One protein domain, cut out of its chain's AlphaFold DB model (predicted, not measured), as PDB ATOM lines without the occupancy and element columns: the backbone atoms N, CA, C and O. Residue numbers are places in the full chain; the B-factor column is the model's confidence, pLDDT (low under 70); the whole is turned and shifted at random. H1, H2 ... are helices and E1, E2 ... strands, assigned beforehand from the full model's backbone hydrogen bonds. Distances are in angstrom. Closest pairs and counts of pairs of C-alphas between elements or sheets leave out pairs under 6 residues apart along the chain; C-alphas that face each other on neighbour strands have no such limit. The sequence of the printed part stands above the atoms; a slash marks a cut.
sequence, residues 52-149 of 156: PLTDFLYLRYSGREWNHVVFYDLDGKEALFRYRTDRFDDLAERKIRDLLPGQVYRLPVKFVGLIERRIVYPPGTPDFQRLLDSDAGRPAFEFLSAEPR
ATOM      1  N   PRO A  52      50.606 -31.221 -19.535       93.44
ATOM      2  CA  PRO A  52      50.484 -32.372 -20.419       93.44
ATOM      3  C   PRO A  52      50.873 -33.669 -19.700       93.44
ATOM      4  O   PRO A  52      51.886 -33.723 -19.000       93.44
ATOM      5  N   LEU A  53      50.062 -34.711 -19.877       93.44
ATOM      6  CA  LEU A  53      50.345 -36.035 -19.334       93.44
ATOM      7  C   LEU A  53      51.354 -36.761 -20.225       93.44
ATOM      8  O   LEU A  53      51.346 -36.592 -21.442       93.44
ATOM      9  N   THR A  54      52.201 -37.587 -19.615       95.00
ATOM     10  CA  THR A  54      53.081 -38.502 -20.353       95.00
ATOM     11  C   THR A  54      52.266 -39.488 -21.193       95.00
ATOM     12  O   THR A  54      51.194 -39.927 -20.775       95.00
ATOM     13  N   ASP A  55      52.805 -39.894 -22.340       96.44
ATOM     14  CA  ASP A  55      52.179 -40.887 -23.220       96.44
ATOM     15  C   ASP A  55      52.196 -42.304 -22.624       96.44
ATOM     16  O   ASP A  55      51.414 -43.170 -23.021       96.44
ATOM     17  N   PHE A  56      53.112 -42.574 -21.692       97.06
ATOM     18  CA  PHE A  56      53.252 -43.875 -21.044       97.06
ATOM     19  C   PHE A  56      53.872 -43.769 -19.650       97.06
ATOM     20  O   PHE A  56      54.569 -42.807 -19.323       97.06
ATOM     21  N   LEU A  57      53.651 -44.808 -18.848       97.62
ATOM     22  CA  LEU A  57      54.277 -45.012 -17.546       97.62
ATOM     23  C   LEU A  57      55.060 -46.326 -17.549       97.62
ATOM     24  O   LEU A  57      54.629 -47.306 -18.157       97.62
ATOM     25  N   TYR A  58      56.189 -46.356 -16.847       96.94
ATOM     26  CA  TYR A  58      56.817 -47.611 -16.446       96.94
ATOM     27  C   TYR A  58      56.340 -47.949 -15.043       96.94
ATOM     28  O   TYR A  58      56.559 -47.157 -14.134       96.94
ATOM     29  N   LEU A  59      55.682 -49.097 -14.867       97.19
ATOM     30  CA  LEU A  59      55.186 -49.564 -13.568       97.19
ATOM     31  C   LEU A  59      55.408 -51.074 -13.417       97.19
ATOM     32  O   LEU A  59      55.469 -51.807 -14.408       97.19
ATOM     33  N   ARG A  60      55.506 -51.549 -12.173       96.31
ATOM     34  CA  ARG A  60      55.570 -52.976 -11.835       96.31
ATOM     35  C   ARG A  60      54.178 -53.565 -11.743       96.31
ATOM     36  O   ARG A  60      53.298 -52.966 -11.135       96.31
ATOM     37  N   TYR A  61      53.976 -54.750 -12.305       97.06
ATOM     38  CA  TYR A  61      52.711 -55.462 -12.144       97.06
ATOM     39  C   TYR A  61      52.596 -56.049 -10.732       97.06
ATOM     40  O   TYR A  61      53.524 -56.695 -10.245       97.06
ATOM     41  N   SER A  62      51.457 -55.828 -10.077       96.62
ATOM     42  CA  SER A  62      51.143 -56.393  -8.757       96.62
ATOM     43  C   SER A  62      50.225 -57.608  -8.874       96.62
ATOM     44  O   SER A  62      50.547 -58.698  -8.407       96.62
ATOM     45  N   GLY A  63      49.082 -57.441  -9.539       95.94
ATOM     46  CA  GLY A  63      48.050 -58.467  -9.594       95.94
ATOM     47  C   GLY A  63      46.735 -57.925 -10.135       95.94
ATOM     48  O   GLY A  63      46.714 -57.022 -10.969       95.94
ATOM     49  N   ARG A  64      45.614 -58.480  -9.668       95.06
ATOM     50  CA  ARG A  64      44.272 -58.145 -10.162       95.06
ATOM     51  C   ARG A  64      43.374 -57.659  -9.037       95.06
ATOM     52  O   ARG A  64      43.382 -58.220  -7.946       95.06
ATOM     53  N   GLU A  65      42.527 -56.688  -9.355       94.44
ATOM     54  CA  GLU A  65      41.506 -56.161  -8.456       94.44
ATOM     55  C   GLU A  65      40.210 -55.896  -9.240       94.44
ATOM     56  O   GLU A  65      40.103 -54.976 -10.055       94.44
ATOM     57  N   TRP A  66      39.203 -56.745  -9.018       91.00
ATOM     58  CA  TRP A  66      37.916 -56.733  -9.732       91.00
ATOM     59  C   TRP A  66      38.057 -56.884 -11.251       91.00
ATOM     60  O   TRP A  66      38.247 -57.993 -11.739       91.00
ATOM     61  N   ASN A  67      37.927 -55.782 -11.988       94.00
ATOM     62  CA  ASN A  67      38.027 -55.705 -13.445       94.00
ATOM     63  C   ASN A  67      39.292 -54.958 -13.892       94.00
ATOM     64  O   ASN A  67      39.408 -54.545 -15.047       94.00
ATOM     65  N   HIS A  68      40.230 -54.770 -12.964       96.44
ATOM     66  CA  HIS A  68      41.474 -54.059 -13.185       96.44
ATOM     67  C   HIS A  68      42.665 -54.976 -12.942       96.44
ATOM     68  O   HIS A  68      42.627 -55.878 -12.102       96.44
ATOM     69  N   VAL A  69      43.739 -54.696 -13.664       97.31
ATOM     70  CA  VAL A  69      45.089 -55.079 -13.270       97.31
ATOM     71  C   VAL A  69      45.707 -53.918 -12.500       97.31
ATOM     72  O   VAL A  69      45.462 -52.750 -12.811       97.31
ATOM     73  N   VAL A  70      46.460 -54.248 -11.458       98.38
ATOM     74  CA  VAL A  70      47.074 -53.285 -10.545       98.38
ATOM     75  C   VAL A  70      48.557 -53.215 -10.852       98.38
ATOM     76  O   VAL A  70      49.235 -54.244 -10.921       98.38
ATOM     77  N   PHE A  71      49.050 -51.995 -11.016       98.38
ATOM     78  CA  PHE A  71      50.463 -51.703 -11.187       98.38
ATOM     79  C   PHE A  71      50.923 -50.693 -10.141       98.38
ATOM     80  O   PHE A  71      50.109 -49.913  -9.652       98.38
ATOM     81  N   TYR A  72      52.212 -50.685  -9.817       97.94
ATOM     82  CA  TYR A  72      52.786 -49.761  -8.843       97.94
ATOM     83  C   TYR A  72      54.110 -49.152  -9.304       97.94
ATOM     84  O   TYR A  72      54.843 -49.751 -10.097       97.94
ATOM     85  N   ASP A  73      54.390 -47.936  -8.839       97.19
ATOM     86  CA  ASP A  73      55.657 -47.240  -9.087       97.19
ATOM     87  C   ASP A  73      56.751 -47.657  -8.085       97.19
ATOM     88  O   ASP A  73      56.553 -48.558  -7.270       97.19
ATOM     89  N   LEU A  74      57.934 -47.031  -8.142       93.88
ATOM     90  CA  LEU A  74      59.033 -47.391  -7.231       93.88
ATOM     91  C   LEU A  74      58.703 -47.082  -5.768       93.88
ATOM     92  O   LEU A  74      59.236 -47.736  -4.878       93.88
ATOM     93  N   ASP A  75      57.821 -46.114  -5.531       95.06
ATOM     94  CA  ASP A  75      57.444 -45.658  -4.195       95.06
ATOM     95  C   ASP A  75      56.285 -46.508  -3.629       95.06
ATOM     96  O   ASP A  75      55.773 -46.242  -2.540       95.06
ATOM     97  N   GLY A  76      55.852 -47.536  -4.370       95.44
ATOM     98  CA  GLY A  76      54.769 -48.438  -3.993       95.44
ATOM     99  C   GLY A  76      53.374 -47.837  -4.163       95.44
ATOM    100  O   GLY A  76      52.401 -48.422  -3.686       95.44
ATOM    101  N   LYS A  77      53.236 -46.682  -4.825       97.62
ATOM    102  CA  LYS A  77      51.920 -46.113  -5.133       97.62
ATOM    103  C   LYS A  77      51.290 -46.914  -6.257       97.62
ATOM    104  O   LYS A  77      51.944 -47.232  -7.244       97.62
ATOM    105  N   GLU A  78      50.002 -47.205  -6.118       98.12
ATOM    106  CA  GLU A  78      49.273 -48.049  -7.060       98.12
ATOM    107  C   GLU A  78      48.403 -47.257  -8.040       98.12
ATOM    108  O   GLU A  78      47.767 -46.260  -7.688       98.12
ATOM    109  N   ALA A  79      48.306 -47.790  -9.253       98.44
ATOM    110  CA  ALA A  79      47.386 -47.397 -10.306       98.44
ATOM    111  C   ALA A  79      46.603 -48.617 -10.810       98.44
ATOM    112  O   ALA A  79      47.122 -49.736 -10.861       98.44
ATOM    113  N   LEU A  80      45.356 -48.393 -11.222       98.56
ATOM    114  CA  LEU A  80      44.489 -49.439 -11.760       98.56
ATOM    115  C   LEU A  80      44.288 -49.258 -13.258       98.56
ATOM    116  O   LEU A  80      43.966 -48.168 -13.720       98.56
ATOM    117  N   PHE A  81      44.391 -50.350 -14.008       98.19
ATOM    118  CA  PHE A  81      44.129 -50.366 -15.441       98.19
ATOM    119  C   PHE A  81      42.982 -51.330 -15.719       98.19
ATOM    120  O   PHE A  81      43.099 -52.540 -15.505       98.19
ATOM    121  N   ARG A  82      41.844 -50.794 -16.158       96.75
ATOM    122  CA  ARG A  82      40.645 -51.574 -16.462       96.75
ATOM    123  C   ARG A  82      40.885 -52.388 -17.723       96.75
ATOM    124  O   ARG A  82      41.078 -51.814 -18.788       96.75
ATOM    125  N   TYR A  83      40.876 -53.712 -17.607       95.06
ATOM    126  CA  TYR A  83      41.146 -54.598 -18.745       95.06
ATOM    127  C   TYR A  83      39.892 -55.278 -19.291       95.06
ATOM    128  O   TYR A  83      39.896 -55.681 -20.450       95.06
ATOM    129  N   ARG A  84      38.827 -55.361 -18.486       92.12
ATOM    130  CA  ARG A  84      37.542 -55.973 -18.845       92.12
ATOM    131  C   ARG A  84      36.365 -55.133 -18.355       92.12
ATOM    132  O   ARG A  84      36.491 -54.391 -17.380       92.12
ATOM    133  N   THR A  85      35.207 -55.297 -18.987       85.88
ATOM    134  CA  THR A  85      33.948 -54.683 -18.522       85.88
ATOM    135  C   THR A  85      33.250 -55.565 -17.489       85.88
ATOM    136  O   THR A  85      32.737 -55.068 -16.485       85.88
ATOM    137  N   ASP A  86      33.289 -56.880 -17.693       83.50
ATOM    138  CA  ASP A  86      32.696 -57.881 -16.813       83.50
ATOM    139  C   ASP A  86      33.557 -59.153 -16.742       83.50
ATOM    140  O   ASP A  86      34.631 -59.233 -17.333       83.50
ATOM    141  N   ARG A  87      33.099 -60.146 -15.973       77.81
ATOM    142  CA  ARG A  87      33.840 -61.379 -15.664       77.81
ATOM    143  C   ARG A  87      33.879 -62.427 -16.786       77.81
ATOM    144  O   ARG A  87      34.543 -63.439 -16.587       77.81
ATOM    145  N   PHE A  88      33.142 -62.235 -17.876       78.50
ATOM    146  CA  PHE A  88      32.992 -63.182 -18.987       78.50
ATOM    147  C   PHE A  88      33.778 -62.754 -20.239       78.50
ATOM    148  O   PHE A  88      33.671 -63.381 -21.290       78.50
ATOM    149  N   ASP A  89      34.580 -61.692 -20.140       82.44
ATOM    150  CA  ASP A  89      35.427 -61.207 -21.228       82.44
ATOM    151  C   ASP A  89      36.716 -62.044 -21.368       82.44
ATOM    152  O   ASP A  89      37.812 -61.658 -20.948       82.44
ATOM    153  N   ASP A  90      36.589 -63.226 -21.974       82.62
ATOM    154  CA  ASP A  90      37.707 -64.154 -22.200       82.62
ATOM    155  C   ASP A  90      38.813 -63.562 -23.094       82.62
ATOM    156  O   ASP A  90      39.982 -63.958 -23.024       82.62
ATOM    157  N   LEU A  91      38.465 -62.611 -23.971       83.00
ATOM    158  CA  LEU A  91      39.436 -61.905 -24.807       83.00
ATOM    159  C   LEU A  91      40.311 -60.983 -23.961       83.00
ATOM    160  O   LEU A  91      41.528 -60.963 -24.157       83.00
ATOM    161  N   ALA A  92      39.718 -60.261 -23.013       85.69
ATOM    162  CA  ALA A  92      40.447 -59.437 -22.062       85.69
ATOM    163  C   ALA A  92      41.374 -60.263 -21.161       85.69
ATOM    164  O   ALA A  92      42.522 -59.872 -20.944       85.69
ATOM    165  N   GLU A  93      40.930 -61.433 -20.697       86.81
ATOM    166  CA  GLU A  93      41.752 -62.335 -19.875       86.81
ATOM    167  C   GLU A  93      43.036 -62.776 -20.587       86.81
ATOM    168  O   GLU A  93      44.110 -62.819 -19.981       86.81
ATOM    169  N   ARG A  94      42.962 -63.032 -21.900       87.31
ATOM    170  CA  ARG A  94      44.145 -63.373 -22.703       87.31
ATOM    171  C   ARG A  94      45.188 -62.256 -22.737       87.31
ATOM    172  O   ARG A  94      46.372 -62.572 -22.776       87.31
ATOM    173  N   LYS A  95      44.781 -60.982 -22.688       85.19
ATOM    174  CA  LYS A  95      45.704 -59.829 -22.753       85.19
ATOM    175  C   LYS A  95      46.597 -59.696 -21.521       85.19
ATOM    176  O   LYS A  95      47.657 -59.088 -21.609       85.19
ATOM    177  N   ILE A  96      46.154 -60.221 -20.382       93.06
ATOM    178  CA  ILE A  96      46.831 -60.037 -19.093       93.06
ATOM    179  C   ILE A  96      47.407 -61.335 -18.520       93.06
ATOM    180  O   ILE A  96      47.983 -61.329 -17.434       93.06
ATOM    181  N   ARG A  97      47.204 -62.467 -19.203       90.25
ATOM    182  CA  ARG A  97      47.628 -63.790 -18.725       90.25
ATOM    183  C   ARG A  97      49.139 -63.882 -18.537       90.25
ATOM    184  O   ARG A  97      49.587 -64.530 -17.600       90.25
ATOM    185  N   ASP A  98      49.889 -63.210 -19.401       90.69
ATOM    186  CA  ASP A  98      51.345 -63.318 -19.452       90.69
ATOM    187  C   ASP A  98      52.029 -62.215 -18.604       90.69
ATOM    188  O   ASP A  98      53.239 -62.009 -18.686       90.69
ATOM    189  N   LEU A  99      51.256 -61.496 -17.773       93.88
ATOM    190  CA  LEU A  99      51.795 -60.538 -16.809       93.88
ATOM    191  C   LEU A  99      52.407 -61.262 -15.606       93.88
ATOM    192  O   LEU A  99      51.745 -62.063 -14.942       93.88
ATOM    193  N   LEU A 100      53.658 -60.932 -15.291       92.88
ATOM    194  CA  LEU A 100      54.428 -61.539 -14.209       92.88
ATOM    195  C   LEU A 100      54.528 -60.566 -13.027       92.88
ATOM    196  O   LEU A 100      54.979 -59.434 -13.216       92.88
ATOM    197  N   PRO A 101      54.086 -60.943 -11.812       92.88
ATOM    198  CA  PRO A 101      54.206 -60.075 -10.643       92.88
ATOM    199  C   PRO A 101      55.651 -59.608 -10.421       92.88
ATOM    200  O   PRO A 101      56.587 -60.397 -10.515       92.88
ATOM    201  N   GLY A 102      55.829 -58.316 -10.146       90.50
ATOM    202  CA  GLY A 102      57.135 -57.669  -9.971       90.50
ATOM    203  C   GLY A 102      57.823 -57.229 -11.268       90.50
ATOM    204  O   GLY A 102      58.681 -56.348 -11.215       90.50
ATOM    205  N   GLN A 103      57.422 -57.756 -12.430       92.69
ATOM    206  CA  GLN A 103      57.966 -57.345 -13.726       92.69
ATOM    207  C   GLN A 103      57.545 -55.906 -14.054       92.69
ATOM    208  O   GLN A 103      56.390 -55.520 -13.856       92.69
ATOM    209  N   VAL A 104      58.483 -55.120 -14.588       94.31
ATOM    210  CA  VAL A 104      58.217 -53.768 -15.093       94.31
ATOM    211  C   VAL A 104      57.701 -53.815 -16.521       94.31
ATOM    212  O   VAL A 104      58.278 -54.482 -17.386       94.31
ATOM    213  N   TYR A 105      56.653 -53.036 -16.766       95.31
ATOM    214  CA  TYR A 105      56.027 -52.871 -18.067       95.31
ATOM    215  C   TYR A 105      55.964 -51.403 -18.459       95.31
ATOM    216  O   TYR A 105      55.751 -50.534 -17.613       95.31
ATOM    217  N   ARG A 106      56.097 -51.140 -19.759       95.94
ATOM    218  CA  ARG A 106      55.667 -49.890 -20.378       95.94
ATOM    219  C   ARG A 106      54.161 -49.954 -20.615       95.94
ATOM    220  O   ARG A 106      53.677 -50.874 -21.274       95.94
ATOM    221  N   LEU A 107      53.442 -48.973 -20.086       97.50
ATOM    222  CA  LEU A 107      51.985 -48.903 -20.100       97.50
ATOM    223  C   LEU A 107      51.549 -47.608 -20.786       97.50
ATOM    224  O   LEU A 107      51.793 -46.533 -20.233       97.50
ATOM    225  N   PRO A 108      50.914 -47.673 -21.967       98.06
ATOM    226  CA  PRO A 108      50.327 -46.496 -22.594       98.06
ATOM    227  C   PRO A 108      49.300 -45.824 -21.676       98.06
ATOM    228  O   PRO A 108      48.446 -46.491 -21.084       98.06
ATOM    229  N   VAL A 109      49.361 -44.498 -21.571       97.56
ATOM    230  CA  VAL A 109      48.438 -43.721 -20.743       97.56
ATOM    231  C   VAL A 109      47.128 -43.511 -21.492       97.56
ATOM    232  O   VAL A 109      47.049 -42.805 -22.492       97.56
ATOM    233  N   LYS A 110      46.058 -44.091 -20.948       97.81
ATOM    234  CA  LYS A 110      44.676 -43.739 -21.282       97.81
ATOM    235  C   LYS A 110      43.916 -43.454 -19.995       97.81
ATOM    236  O   LYS A 110      43.214 -44.314 -19.471       97.81
ATOM    237  N   PHE A 111      44.157 -42.267 -19.445       98.25
ATOM    238  CA  PHE A 111      43.625 -41.848 -18.152       98.25
ATOM    239  C   PHE A 111      42.105 -41.673 -18.198       98.25
ATOM    240  O   PHE A 111      41.582 -41.047 -19.118       98.25
ATOM    241  N   VAL A 112      41.402 -42.217 -17.202       97.88
ATOM    242  CA  VAL A 112      39.933 -42.135 -17.109       97.88
ATOM    243  C   VAL A 112      39.434 -41.461 -15.836       97.88
ATOM    244  O   VAL A 112      38.261 -41.099 -15.775       97.88
ATOM    245  N   GLY A 113      40.293 -41.268 -14.831       98.12
ATOM    246  CA  GLY A 113      39.933 -40.581 -13.594       98.12
ATOM    247  C   GLY A 113      40.642 -41.122 -12.359       98.12
ATOM    248  O   GLY A 113      41.626 -41.857 -12.449       98.12
ATOM    249  N   LEU A 114      40.120 -40.764 -11.189       98.50
ATOM    250  CA  LEU A 114      40.562 -41.309  -9.905       98.50
ATOM    251  C   LEU A 114      39.548 -42.342  -9.416       98.50
ATOM    252  O   LEU A 114      38.344 -42.116  -9.517       98.50
ATOM    253  N   ILE A 115      40.020 -43.472  -8.893       97.56
ATOM    254  CA  ILE A 115      39.163 -44.526  -8.351       97.56
ATOM    255  C   ILE A 115      39.172 -44.526  -6.823       97.56
ATOM    256  O   ILE A 115      40.222 -44.631  -6.184       97.56
ATOM    257  N   GLU A 116      37.982 -44.464  -6.233       96.25
ATOM    258  CA  GLU A 116      37.735 -44.633  -4.801       96.25
ATOM    259  C   GLU A 116      36.555 -45.598  -4.630       96.25
ATOM    260  O   GLU A 116      35.541 -45.488  -5.315       96.25
ATOM    261  N   ARG A 117      36.687 -46.601  -3.748       92.50
ATOM    262  CA  ARG A 117      35.619 -47.584  -3.456       92.50
ATOM    263  C   ARG A 117      34.989 -48.228  -4.707       92.50
ATOM    264  O   ARG A 117      33.789 -48.477  -4.734       92.50
ATOM    265  N   ARG A 118      35.809 -48.554  -5.718       91.56
ATOM    266  CA  ARG A 118      35.410 -49.152  -7.020       91.56
ATOM    267  C   ARG A 118      34.695 -48.205  -7.989       91.56
ATOM    268  O   ARG A 118      34.306 -48.648  -9.066       91.56
ATOM    269  N   ILE A 119      34.533 -46.935  -7.636       95.31
ATOM    270  CA  ILE A 119      33.902 -45.924  -8.482       95.31
ATOM    271  C   ILE A 119      35.004 -45.068  -9.092       95.31
ATOM    272  O   ILE A 119      35.841 -44.526  -8.371       95.31
ATOM    273  N   VAL A 120      35.017 -44.981 -10.423       97.38
ATOM    274  CA  VAL A 120      35.907 -44.078 -11.158       97.38
ATOM    275  C   VAL A 120      35.216 -42.728 -11.278       97.38
ATOM    276  O   VAL A 120      34.106 -42.650 -11.801       97.38
ATOM    277  N   TYR A 121      35.888 -41.681 -10.818       98.19
ATOM    278  CA  TYR A 121      35.456 -40.294 -10.909       98.19
ATOM    279  C   TYR A 121      36.215 -39.612 -12.050       98.19
ATOM    280  O   TYR A 121      37.428 -39.409 -11.924       98.19
ATOM    281  N   PRO A 122      35.550 -39.295 -13.176       97.75
ATOM    282  CA  PRO A 122      36.209 -38.705 -14.335       97.75
ATOM    283  C   PRO A 122      36.689 -37.269 -14.086       97.75
ATOM    284  O   PRO A 122      36.090 -36.560 -13.265       97.75
ATOM    285  N   PRO A 123      37.708 -36.802 -14.835       96.75
ATOM    286  CA  PRO A 123      38.121 -35.402 -14.831       96.75
ATOM    287  C   PRO A 123      36.945 -34.446 -15.063       96.75
ATOM    288  O   PRO A 123      36.041 -34.733 -15.846       96.75
ATOM    289  N   GLY A 124      36.962 -33.302 -14.378       95.44
ATOM    290  CA  GLY A 124      35.912 -32.282 -14.472       95.44
ATOM    291  C   GLY A 124      34.706 -32.502 -13.553       95.44
ATOM    292  O   GLY A 124      33.812 -31.659 -13.516       95.44
ATOM    293  N   THR A 125      34.668 -33.592 -12.781       97.50
ATOM    294  CA  THR A 125      33.635 -33.798 -11.751       97.50
ATOM    295  C   THR A 125      34.059 -33.213 -10.393       97.50
ATOM    296  O   THR A 125      35.254 -33.200 -10.083       97.50
ATOM    297  N   PRO A 126      33.114 -32.769  -9.535       97.56
ATOM    298  CA  PRO A 126      33.444 -32.287  -8.189       97.56
ATOM    299  C   PRO A 126      34.179 -33.328  -7.333       97.56
ATOM    300  O   PRO A 126      35.123 -32.996  -6.619       97.56
ATOM    301  N   ASP A 127      33.789 -34.599  -7.440       97.94
ATOM    302  CA  ASP A 127      34.444 -35.690  -6.719       97.94
ATOM    303  C   ASP A 127      35.868 -35.955  -7.203       97.94
ATOM    304  O   ASP A 127      36.746 -36.230  -6.388       97.94
ATOM    305  N   PHE A 128      36.126 -35.832  -8.508       98.06
ATOM    306  CA  PHE A 128      37.487 -35.911  -9.025       98.06
ATOM    307  C   PHE A 128      38.372 -34.828  -8.412       98.06
ATOM    308  O   PHE A 128      39.458 -35.144  -7.932       98.06
ATOM    309  N   GLN A 129      37.894 -33.580  -8.369       97.56
ATOM    310  CA  GLN A 129      38.655 -32.476  -7.780       97.56
ATOM    311  C   GLN A 129      38.924 -32.716  -6.289       97.56
ATOM    312  O   GLN A 129      40.064 -32.637  -5.841       97.56
ATOM    313  N   ARG A 130      37.899 -33.138  -5.537       97.50
ATOM    314  CA  ARG A 130      38.027 -33.521  -4.123       97.50
ATOM    315  C   ARG A 130      39.108 -34.586  -3.907       97.50
ATOM    316  O   ARG A 130      39.917 -34.470  -2.985       97.50
ATOM    317  N   LEU A 131      39.110 -35.646  -4.716       97.69
ATOM    318  CA  LEU A 131      40.100 -36.725  -4.627       97.69
ATOM    319  C   LEU A 131      41.502 -36.251  -5.018       97.69
ATOM    320  O   LEU A 131      42.489 -36.649  -4.399       97.69
ATOM    321  N   LEU A 132      41.589 -35.385  -6.023       96.62
ATOM    322  CA  LEU A 132      42.846 -34.822  -6.483       96.62
ATOM    323  C   LEU A 132      43.509 -33.969  -5.390       96.62
ATOM    324  O   LEU A 132      44.695 -34.160  -5.111       96.62
ATOM    325  N   ASP A 133      42.733 -33.108  -4.728       95.62
ATOM    326  CA  ASP A 133      43.205 -32.184  -3.688       95.62
ATOM    327  C   ASP A 133      43.586 -32.896  -2.385       95.62
ATOM    328  O   ASP A 133      44.552 -32.519  -1.724       95.62
ATOM    329  N   SER A 134      42.856 -33.955  -2.028       95.00
ATOM    330  CA  SER A 134      43.092 -34.728  -0.798       95.00
ATOM    331  C   SER A 134      44.159 -35.822  -0.926       95.00
ATOM    332  O   SER A 134      44.413 -36.528   0.045       95.00
ATOM    333  N   ASP A 135      44.749 -35.999  -2.114       90.50
ATOM    334  CA  ASP A 135      45.609 -37.146  -2.460       90.50
ATOM    335  C   ASP A 135      44.930 -38.523  -2.250       90.50
ATOM    336  O   ASP A 135      45.572 -39.571  -2.197       90.50
ATOM    337  N   ALA A 136      43.597 -38.542  -2.163       93.25
ATOM    338  CA  ALA A 136      42.814 -39.758  -2.011       93.25
ATOM    339  C   ALA A 136      42.555 -40.441  -3.363       93.25
ATOM    340  O   ALA A 136      42.680 -39.851  -4.442       93.25
ATOM    341  N   GLY A 137      42.168 -41.715  -3.307       95.44
ATOM    342  CA  GLY A 137      41.924 -42.533  -4.493       95.44
ATOM    343  C   GLY A 137      43.200 -42.893  -5.257       95.44
ATOM    344  O   GLY A 137      44.285 -42.378  -4.992       95.44
ATOM    345  N   ARG A 138      43.076 -43.809  -6.215       97.88
ATOM    346  CA  ARG A 138      44.187 -44.256  -7.073       97.88
ATOM    347  C   ARG A 138      43.971 -43.770  -8.510       97.88
ATOM    348  O   ARG A 138      42.819 -43.707  -8.939       97.88
ATOM    349  N   PRO A 139      45.020 -43.434  -9.277       98.38
ATOM    350  CA  PRO A 139      44.877 -43.192 -10.708       98.38
ATOM    351  C   PRO A 139      44.278 -44.409 -11.420       98.38
ATOM    352  O   PRO A 139      44.695 -45.545 -11.178       98.38
ATOM    353  N   ALA A 140      43.293 -44.169 -12.282       98.38
ATOM    354  CA  ALA A 140      42.629 -45.195 -13.071       98.38
ATOM    355  C   ALA A 140      42.799 -44.932 -14.572       98.38
ATOM    356  O   ALA A 140      42.655 -43.805 -15.057       98.38
ATOM    357  N   PHE A 141      43.071 -46.004 -15.310       98.44
ATOM    358  CA  PHE A 141      43.346 -46.004 -16.741       98.44
ATOM    359  C   PHE A 141      42.548 -47.107 -17.445       98.44
ATOM    360  O   PHE A 141      42.131 -48.081 -16.817       98.44
ATOM    361  N   GLU A 142      42.382 -47.005 -18.761       97.56
ATOM    362  CA  GLU A 142      42.053 -48.176 -19.583       97.56
ATOM    363  C   GLU A 142      43.321 -48.983 -19.866       97.56
ATOM    364  O   GLU A 142      44.361 -48.423 -20.218       97.56
ATOM    365  N   PHE A 143      43.232 -50.306 -19.777       97.06
ATOM    366  CA  PHE A 143      44.321 -51.189 -20.169       97.06
ATOM    367  C   PHE A 143      44.348 -51.359 -21.692       97.06
ATOM    368  O   PHE A 143      43.428 -51.924 -22.288       97.06
ATOM    369  N   LEU A 144      45.422 -50.886 -22.323       95.31
ATOM    370  CA  LEU A 144      45.636 -51.030 -23.764       95.31
ATOM    371  C   LEU A 144      46.587 -52.188 -24.068       95.31
ATOM    372  O   LEU A 144      46.218 -53.142 -24.755       95.31
ATOM    373  N   SER A 145      47.794 -52.110 -23.517       95.19
ATOM    374  CA  SER A 145      48.855 -53.103 -23.640       95.19
ATOM    375  C   SER A 145      49.821 -52.972 -22.461       95.19
ATOM    376  O   SER A 145      49.785 -51.991 -21.717       95.19
ATOM    377  N   ALA A 146      50.687 -53.970 -22.304       95.44
ATOM    378  CA  ALA A 146      51.802 -53.939 -21.373       95.44
ATOM    379  C   ALA A 146      53.013 -54.573 -22.053       95.44
ATOM    380  O   ALA A 146      53.041 -55.778 -22.300       95.44
ATOM    381  N   GLU A 147      54.004 -53.754 -22.377       93.75
ATOM    382  CA  GLU A 147      55.235 -54.212 -23.023       93.75
ATOM    383  C   GLU A 147      56.292 -54.434 -21.937       93.75
ATOM    384  O   GLU A 147      56.624 -53.475 -21.233       93.75
ATOM    385  N   PRO A 148      56.811 -55.663 -21.740       92.19
ATOM    386  CA  PRO A 148      57.859 -55.898 -20.757       92.19
ATOM    387  C   PRO A 148      59.051 -54.990 -21.044       92.19
ATOM    388  O   PRO A 148      59.545 -54.939 -22.174       92.19
ATOM    389  N   ARG A 149      59.538 -54.283 -20.023       85.81
ATOM    390  CA  ARG A 149      60.783 -53.535 -20.165       85.81
ATOM    391  C   ARG A 149      61.928 -54.537 -20.301       85.81
ATOM    392  O   ARG A 149      62.223 -55.271 -19.359       85.81
TER     393      ARG A 149
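AT A GLANCE: This is residues 52 to 149 of the 156 residues of an uncharacterized protein of Leptonema illini (UniProt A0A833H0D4). A strongly twisted sheet of seven strands folds over at one end, where E1 bends and E4 pairs with its first part; the tail after E7 returns to E4 with residues 147 to 148, giving a loose, partly closed barrel. H2 covers the other end, over E5 and E6, while H1 only grazes the sheet. The printed part has 98 residues, with two named helices and seven named strands in the order E1 E2 E3 H1 E4 E5 E6 H2 E7; the class is mixed, helices and strands. The mixed sheet runs E4 E1 E2 E3 E7 E5 E6, and the whole is compact, with a radius of gyration of the C-alphas of 13.2 A and spans of 37 by 31 by 22 A.

HOW THE PARTS SIT: E1, residues 56 to 65, bends by 84 degrees at residue 62. E1, E2, residues 68 to 72, and E3, residues 78 to 82, form a meander, each strand the antiparallel neighbour of the one before; N 62 and O 70 are 2.9 A apart, N 69 and O 81 2.9 A. H1, residues 90 to 96, is only just on the sheet, with 5 pairs of C-alphas within 10 A. E4, residues 104 to 108, is antiparallel to E1, with N 57 and O 107 at 2.9 A. E5, residues 111 to 116, and E6, residues 119 to 121, form a hairpin, with N 121 and O 114 at 2.8 A. H2, residues 126 to 133, runs across the strands at a height over the sheet of 9.0 A; its closest C-alphas to E5 are Phe 128 and Leu 114, 6.3 A. E7, residues 138 to 142, is parallel to E3, with N 82 and O 141 at 2.8 A, and antiparallel to E5, with N 115 and O 138 at 2.8 A. E6, H2 and E7 make a split strand-helix-strand unit, two strands joined through a helix with another strand, E5, between them in the sheet; its crossover is right-handed. Every O i to N i+4 pair is within hydrogen-bond range in H2; in H1 1 of 3 is, beside 3 of 4 O i to N i+3 pairs.

IN THESE COORDINATES: E1 starts at C-alpha 56 (53.252, -43.875, -21.044) and spans 21.2 A; E5 spans 14.9 A and H2 10.7 A. E7 ends at C-alpha 142 (42.053, -48.176, -19.583).

THE WHOLE: The C-alphas farthest apart, Asp 98 and Pro 126, are 37.6 A from each other. The printed part has no cut, no link is long, and no printed residue is under 70 in pLDDT.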